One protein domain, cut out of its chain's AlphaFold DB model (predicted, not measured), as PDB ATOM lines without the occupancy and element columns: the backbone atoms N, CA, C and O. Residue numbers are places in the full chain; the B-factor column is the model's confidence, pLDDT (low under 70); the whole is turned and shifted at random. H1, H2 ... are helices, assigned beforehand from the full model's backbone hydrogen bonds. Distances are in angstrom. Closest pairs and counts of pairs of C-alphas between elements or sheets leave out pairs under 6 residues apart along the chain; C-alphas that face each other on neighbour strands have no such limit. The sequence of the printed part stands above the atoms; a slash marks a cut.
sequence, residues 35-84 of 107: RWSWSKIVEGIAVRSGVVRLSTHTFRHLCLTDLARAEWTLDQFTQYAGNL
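What this domain is: This is residues 35 to 84 of the 107 residues of the protein "Site-specific integrase" of Micromonospora sp. KC721 (UniProt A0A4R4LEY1). What shape do the parts make? A loose, flat zigzag of three helices: H2 slants between H1 and H3, which stand apart towards its two ends. What is printed? There are 50 residues with H1, H2 and H3 in that order and no named strand, all helix by class. The radius of gyration of the C-alphas is 13.7 A, and the spans are 36 by 23 by 11 A.

How they stand to each other: What does the longest helix touch? H1, residues 35 to 49, only just touches H2, residues 56 to 69, with 3 pairs of C-alphas within 8 A, the closest those of Ser 39 and Thr 56, 6.3 A apart. H1 uses residues 38 to 42 alone, H2 residue 56 alone. Their tilt is steep, 69 degrees, only just short of about perpendicular, the same way. Where is the last helix? H3, residues 74 to 81, is near H2, with 6 pairs of C-alphas within 10 A, and apart from H1. Are the backbones helical? Every O i to N i+4 pair is within hydrogen-bond range in H1 and H3, and 9 of 10 in H2.

Where its parts are: Where does H1 begin? C-alpha 35 is at (-8.182, -37.357, -42.759), and H1 is 21.0 A long, as is H2. Where does H3 end? C-alpha 81 is at (-17.349, -22.475, -34.960), after 10.5 A.

The domain as a whole: How far does it reach? The C-alphas farthest apart, of Gly 50 and Leu 84, are 37.9 A apart. Is anything cut or uncertain? The printed part has no cut; residues 71 to 84 have pLDDT under 70.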
ATOM      1  N   ARG A  35      -7.909 -37.169 -44.195       85.12
ATOM      2  CA  ARG A  35      -8.182 -37.357 -42.759       85.12
ATOM      3  C   ARG A  35      -7.230 -38.382 -42.134       85.12
ATOM      4  O   ARG A  35      -6.714 -38.146 -41.051       85.12
ATOM      5  N   TRP A  36      -6.941 -39.471 -42.847       85.00
ATOM      6  CA  TRP A  36      -6.008 -40.504 -42.397       85.00
ATOM      7  C   TRP A  36      -4.570 -39.981 -42.269       85.00
ATOM      8  O   TRP A  36      -3.913 -40.211 -41.255       85.00
ATOM      9  N   SER A  37      -4.093 -39.218 -43.259       86.19
ATOM     10  CA  SER A  37      -2.769 -38.582 -43.208       86.19
ATOM     11  C   SER A  37      -2.655 -37.634 -42.015       86.19
ATOM     12  O   SER A  37      -1.637 -37.633 -41.328       86.19
ATOM     13  N   TRP A  38      -3.715 -36.873 -41.735       86.62
ATOM     14  CA  TRP A  38      -3.776 -35.996 -40.571       86.62
ATOM     15  C   TRP A  38      -3.731 -36.776 -39.252       86.62
ATOM     16  O   TRP A  38      -2.929 -36.443 -38.382       86.62
ATOM     17  N   SER A  39      -4.498 -37.862 -39.127       86.94
ATOM     18  CA  SER A  39      -4.434 -38.745 -37.956       86.94
ATOM     19  C   SER A  39      -3.022 -39.295 -37.728       86.94
ATOM     20  O   SER A  39      -2.543 -39.278 -36.600       86.94
ATOM     21  N   LYS A  40      -2.309 -39.709 -38.786       88.06
ATOM     22  CA  LYS A  40      -0.921 -40.199 -38.681       88.06
ATOM     23  C   LYS A  40       0.072 -39.107 -38.276       88.06
ATOM     24  O   LYS A  40       1.012 -39.394 -37.541       88.06
ATOM     25  N   ILE A  41      -0.122 -37.874 -38.744       88.75
ATOM     26  CA  ILE A  41       0.695 -36.728 -38.322       88.75
ATOM     27  C   ILE A  41       0.497 -36.469 -36.827       88.75
ATOM     28  O   ILE A  41       1.485 -36.331 -36.108       88.75
ATOM     29  N   VAL A  42      -0.756 -36.440 -36.363       87.62
ATOM     30  CA  VAL A  42      -1.083 -36.217 -34.949       87.62
ATOM     31  C   VAL A  42      -0.544 -37.341 -34.070       87.62
ATOM     32  O   VAL A  42       0.092 -37.048 -33.065       87.62
ATOM     33  N   GLU A  43      -0.679 -38.597 -34.489       87.69
ATOM     34  CA  GLU A  43      -0.073 -39.742 -33.799       87.69
ATOM     35  C   GLU A  43       1.452 -39.584 -33.682       87.69
ATOM     36  O   GLU A  43       2.033 -39.734 -32.613       87.69
ATOM     37  N   GLY A  44       2.124 -39.193 -34.770       87.69
ATOM     38  CA  GLY A  44       3.565 -38.948 -34.745       87.69
ATOM     39  C   GLY A  44       3.967 -37.795 -33.818       87.69
ATOM     40  O   GLY A  44       5.043 -37.838 -33.224       87.69
ATOM     41  N   ILE A  45       3.127 -36.764 -33.686       89.44
ATOM     42  CA  ILE A  45       3.334 -35.686 -32.711       89.44
ATOM     43  C   ILE A  45       3.176 -36.234 -31.291       89.44
ATOM     44  O   ILE A  45       4.058 -35.976 -30.482       89.44
ATOM     45  N   ALA A  46       2.129 -37.021 -31.025       88.38
ATOM     46  CA  ALA A  46       1.858 -37.651 -29.731       88.38
ATOM     47  C   ALA A  46       3.060 -38.454 -29.222       88.38
ATOM     48  O   ALA A  46       3.511 -38.277 -28.092       88.38
ATOM     49  N   VAL A  47       3.615 -39.288 -30.104       88.75
ATOM     50  CA  VAL A  47       4.784 -40.120 -29.808       88.75
ATOM     51  C   VAL A  47       6.007 -39.257 -29.503       88.75
ATOM     52  O   VAL A  47       6.699 -39.507 -28.522       88.75
ATOM     53  N   ARG A  48       6.274 -38.213 -30.302       90.12
ATOM     54  CA  ARG A  48       7.436 -37.329 -30.084       90.12
ATOM     55  C   ARG A  48       7.301 -36.437 -28.854       90.12
ATOM     56  O   ARG A  48       8.317 -36.071 -28.276       90.12
ATOM     57  N   SER A  49       6.084 -36.058 -28.480       88.75
ATOM     58  CA  SER A  49       5.831 -35.237 -27.295       88.75
ATOM     59  C   SER A  49       5.664 -36.059 -26.016       88.75
ATOM     60  O   SER A  49       5.581 -35.472 -24.943       88.75
ATOM     61  N   GLY A  50       5.582 -37.392 -26.112       88.06
ATOM     62  CA  GLY A  50       5.297 -38.274 -24.977       88.06
ATOM     63  C   GLY A  50       3.878 -38.117 -24.414       88.06
ATOM     64  O   GLY A  50       3.603 -38.572 -23.306       88.06
ATOM     65  N   VAL A  51       2.967 -37.466 -25.146       85.19
ATOM     66  CA  VAL A  51       1.598 -37.204 -24.684       85.19
ATOM     67  C   VAL A  51       0.691 -38.367 -25.067       85.19
ATOM     68  O   VAL A  51       0.390 -38.599 -26.238       85.19
ATOM     69  N   VAL A  52       0.206 -39.078 -24.055       78.00
ATOM     70  CA  VAL A  52      -0.696 -40.222 -24.209       78.00
ATOM     71  C   VAL A  52      -2.092 -39.751 -24.659       78.00
ATOM     72  O   VAL A  52      -2.623 -38.776 -24.131       78.00
ATOM     73  N   ARG A  53      -2.712 -40.458 -25.623       77.31
ATOM     74  CA  ARG A  53      -4.075 -40.203 -26.166       77.31
ATOM     75  C   ARG A  53      -4.275 -38.856 -26.881       77.31
ATOM     76  O   ARG A  53      -5.403 -38.361 -26.976       77.31
ATOM     77  N   LEU A  54      -3.216 -38.264 -27.426       80.88
ATOM     78  CA  LEU A  54      -3.354 -37.099 -28.298       80.88
ATOM     79  C   LEU A  54      -4.058 -37.506 -29.607       80.88
ATOM     80  O   LEU A  54      -3.547 -38.304 -30.386       80.88
ATOM     81  N   SER A  55      -5.235 -36.937 -29.857       82.12
ATOM     82  CA  SER A  55      -6.025 -37.165 -31.070       82.12
ATOM     83  C   SER A  55      -6.250 -35.860 -31.832       82.12
ATOM     84  O   SER A  55      -6.025 -34.763 -31.319       82.12
ATOM     85  N   THR A  56      -6.768 -35.958 -33.057       81.75
ATOM     86  CA  THR A  56      -7.140 -34.782 -33.862       81.75
ATOM     87  C   THR A  56      -8.188 -33.908 -33.166       81.75
ATOM     88  O   THR A  56      -8.192 -32.694 -33.355       81.75
ATOM     89  N   HIS A  57      -9.058 -34.503 -32.342       82.56
ATOM     90  CA  HIS A  57     -10.088 -33.791 -31.584       82.56
ATOM     91  C   HIS A  57      -9.552 -33.156 -30.300       82.56
ATOM     92  O   HIS A  57     -10.105 -32.155 -29.848       82.56
ATOM     93  N   THR A  58      -8.445 -33.665 -29.754       83.38
ATOM     94  CA  THR A  58      -7.819 -33.120 -28.542       83.38
ATOM     95  C   THR A  58      -7.446 -31.650 -28.733       83.38
ATOM     96  O   THR A  58      -7.779 -30.828 -27.889       83.38
ATOM     97  N   PHE A  59      -6.868 -31.284 -29.883       80.94
ATOM     98  CA  PHE A  59      -6.547 -29.885 -30.190       80.94
ATOM     99  C   PHE A  59      -7.781 -28.980 -30.264       80.94
ATOM    100  O   PHE A  59      -7.734 -27.844 -29.802       80.94
ATOM    101  N   ARG A  60      -8.899 -29.478 -30.813       79.88
ATOM    102  CA  ARG A  60     -10.155 -28.714 -30.855       79.88
ATOM    103  C   ARG A  60     -10.696 -28.483 -29.446       79.88
ATOM    104  O   ARG A  60     -11.118 -27.372 -29.153       79.88
ATOM    105  N   HIS A  61     -10.660 -29.500 -28.588       84.06
ATOM    106  CA  HIS A  61     -11.078 -29.357 -27.194       84.06
ATOM    107  C   HIS A  61     -10.183 -28.381 -26.429       84.06
ATOM    108  O   HIS A  61     -10.718 -27.511 -25.756       84.06
ATOM    109  N   LEU A  62      -8.859 -28.454 -26.601       82.56
ATOM    110  CA  LEU A  62      -7.923 -27.510 -25.984       82.56
ATOM    111  C   LEU A  62      -8.195 -26.071 -26.427       82.56
ATOM    112  O   LEU A  62      -8.367 -25.208 -25.579       82.56
ATOM    113  N   CYS A  63      -8.348 -25.830 -27.733       81.12
ATOM    114  CA  CYS A  63      -8.691 -24.505 -28.249       81.12
ATOM    115  C   CYS A  63     -10.017 -23.990 -27.668       81.12
ATOM    116  O   CYS A  63     -10.086 -22.843 -27.244       81.12
ATOM    117  N   LEU A  64     -11.052 -24.833 -27.585       73.94
ATOM    118  CA  LEU A  64     -12.324 -24.452 -26.967       73.94
ATOM    119  C   LEU A  64     -12.178 -24.147 -25.469       73.94
ATOM    120  O   LEU A  64     -12.780 -23.192 -24.986       73.94
ATOM    121  N   THR A  65     -11.376 -24.922 -24.737       83.75
ATOM    122  CA  THR A  65     -11.089 -24.675 -23.316       83.75
ATOM    123  C   THR A  65     -10.298 -23.386 -23.112       83.75
ATOM    124  O   THR A  65     -10.622 -22.619 -22.210       83.75
ATOM    125  N   ASP A  66      -9.295 -23.116 -23.946       81.75
ATOM    126  CA  ASP A  66      -8.494 -21.893 -23.865       81.75
ATOM    127  C   ASP A  66      -9.329 -20.654 -24.213       81.75
ATOM    128  O   ASP A  66      -9.237 -19.639 -23.526       81.75
ATOM    129  N   LEU A  67     -10.219 -20.753 -25.205       75.38
ATOM    130  CA  LEU A  67     -11.184 -19.694 -25.514       75.38
ATOM    131  C   LEU A  67     -12.173 -19.467 -24.362       75.38
ATOM    132  O   LEU A  67     -12.510 -18.325 -24.059       75.38
ATOM    133  N   ALA A  68     -12.618 -20.532 -23.686       76.06
ATOM    134  CA  ALA A  68     -13.524 -20.408 -22.545       76.06
ATOM    135  C   ALA A  68     -12.829 -19.735 -21.352       76.06
ATOM    136  O   ALA A  68     -13.444 -18.949 -20.638       76.06
ATOM    137  N   ARG A  69     -11.529 -19.998 -21.167       77.06
ATOM    138  CA  ARG A  69     -10.687 -19.336 -20.158       77.06
ATOM    139  C   ARG A  69     -10.399 -17.873 -20.476       77.06
ATOM    140  O   ARG A  69     -10.163 -17.105 -19.554       77.06
ATOM    141  N   ALA A  70     -10.417 -17.490 -21.750       80.50
ATOM    142  CA  ALA A  70     -10.266 -16.104 -22.182       80.50
ATOM    143  C   ALA A  70     -11.562 -15.273 -22.037       80.50
ATOM    144  O   ALA A  70     -11.605 -14.150 -22.532       80.50
ATOM    145  N   GLU A  71     -12.608 -15.822 -21.401       63.59
ATOM    146  CA  GLU A  71     -13.937 -15.210 -21.226       63.59
ATOM    147  C   GLU A  71     -14.587 -14.728 -22.533       63.59
ATOM    148  O   GLU A  71     -15.296 -13.721 -22.582       63.59
ATOM    149  N   TRP A  72     -14.369 -15.458 -23.630       62.25
ATOM    150  CA  TRP A  72     -15.038 -15.148 -24.891       62.25
ATOM    151  C   TRP A  72     -16.549 -15.390 -24.775       62.25
ATOM    152  O   TRP A  72     -17.002 -16.456 -24.352       62.25
ATOM    153  N   THR A  73     -17.351 -14.398 -25.170       61.03
ATOM    154  CA  THR A  73     -18.818 -14.475 -25.159       61.03
ATOM    155  C   THR A  73     -19.322 -15.515 -26.170       61.03
ATOM    156  O   THR A  73     -18.756 -15.687 -27.249       61.03
ATOM    157  N   LEU A  74     -20.418 -16.208 -25.837       62.56
ATOM    158  CA  LEU A  74     -21.006 -17.316 -26.616       62.56
ATOM    159  C   LEU A  74     -21.286 -16.971 -28.099       62.56
ATOM    160  O   LEU A  74     -21.209 -17.841 -28.973       62.56
ATOM    161  N   ASP A  75     -21.537 -15.697 -28.404       61.59
ATOM    162  CA  ASP A  75     -21.721 -15.207 -29.776       61.59
ATOM    163  C   ASP A  75     -20.432 -15.286 -30.612       61.59
ATOM    164  O   ASP A  75     -20.471 -15.677 -31.782       61.59
ATOM    165  N   GLN A  76     -19.266 -15.029 -30.009       63.03
ATOM    166  CA  GLN A  76     -17.971 -15.158 -30.688       63.03
ATOM    167  C   GLN A  76     -17.622 -16.625 -30.966       63.03
ATOM    168  O   GLN A  76     -17.072 -16.948 -32.019       63.03
ATOM    169  N   PHE A  77     -18.012 -17.538 -30.071       60.38
ATOM    170  CA  PHE A  77     -17.869 -18.980 -30.285       60.38
ATOM    171  C   PHE A  77     -18.698 -19.481 -31.463       60.38
ATOM    172  O   PHE A  77     -18.222 -20.304 -32.244       60.38
ATOM    173  N   THR A  78     -19.924 -18.988 -31.602       59.91
ATOM    174  CA  THR A  78     -20.847 -19.409 -32.662       59.91
ATOM    175  C   THR A  78     -20.348 -18.947 -34.034       59.91
ATOM    176  O   THR A  78     -20.331 -19.736 -34.985       59.91
ATOM    177  N   GLN A  79     -19.822 -17.720 -34.111       64.25
ATOM    178  CA  GLN A  79     -19.188 -17.183 -35.315       64.25
ATOM    179  C   GLN A  79     -17.874 -17.909 -35.658       64.25
ATOM    180  O   GLN A  79     -17.642 -18.245 -36.818       64.25
ATOM    181  N   TYR A  80     -17.043 -18.222 -34.659       63.56
ATOM    182  CA  TYR A  80     -15.785 -18.954 -34.852       63.56
ATOM    183  C   TYR A  80     -15.997 -20.429 -35.234       63.56
ATOM    184  O   TYR A  80     -15.253 -20.988 -36.041       63.56
ATOM    185  N   ALA A  81     -17.025 -21.078 -34.679       65.25
ATOM    186  CA  ALA A  81     -17.349 -22.475 -34.960       65.25
ATOM    187  C   ALA A  81     -18.047 -22.683 -36.316       65.25
ATOM    188  O   ALA A  81     -18.151 -23.829 -36.754       65.25
ATOM    189  N   GLY A  82     -18.490 -21.609 -36.980       58.44
ATOM    190  CA  GLY A  82     -19.158 -21.669 -38.283       58.44
ATOM    191  C   GLY A  82     -20.612 -22.148 -38.226       58.44
ATOM    192  O   GLY A  82     -21.162 -22.549 -39.250       58.44
ATOM    193  N   ASN A  83     -21.249 -22.111 -37.052       54.47
ATOM    194  CA  ASN A  83     -22.660 -22.460 -36.913       54.47
ATOM    195  C   ASN A  83     -23.507 -21.221 -37.239       54.47
ATOM    196  O   ASN A  83     -23.693 -20.350 -36.398       54.47
ATOM    197  N   LEU A  84     -24.023 -21.120 -38.465       54.44
ATOM    198  CA  LEU A  84     -24.813 -19.967 -38.935       54.44
ATOM    199  C   LEU A  84     -26.248 -19.892 -38.373       54.44
ATOM    200  O   LEU A  84     -27.046 -19.086 -38.838       54.44
TER     201      LEU A  84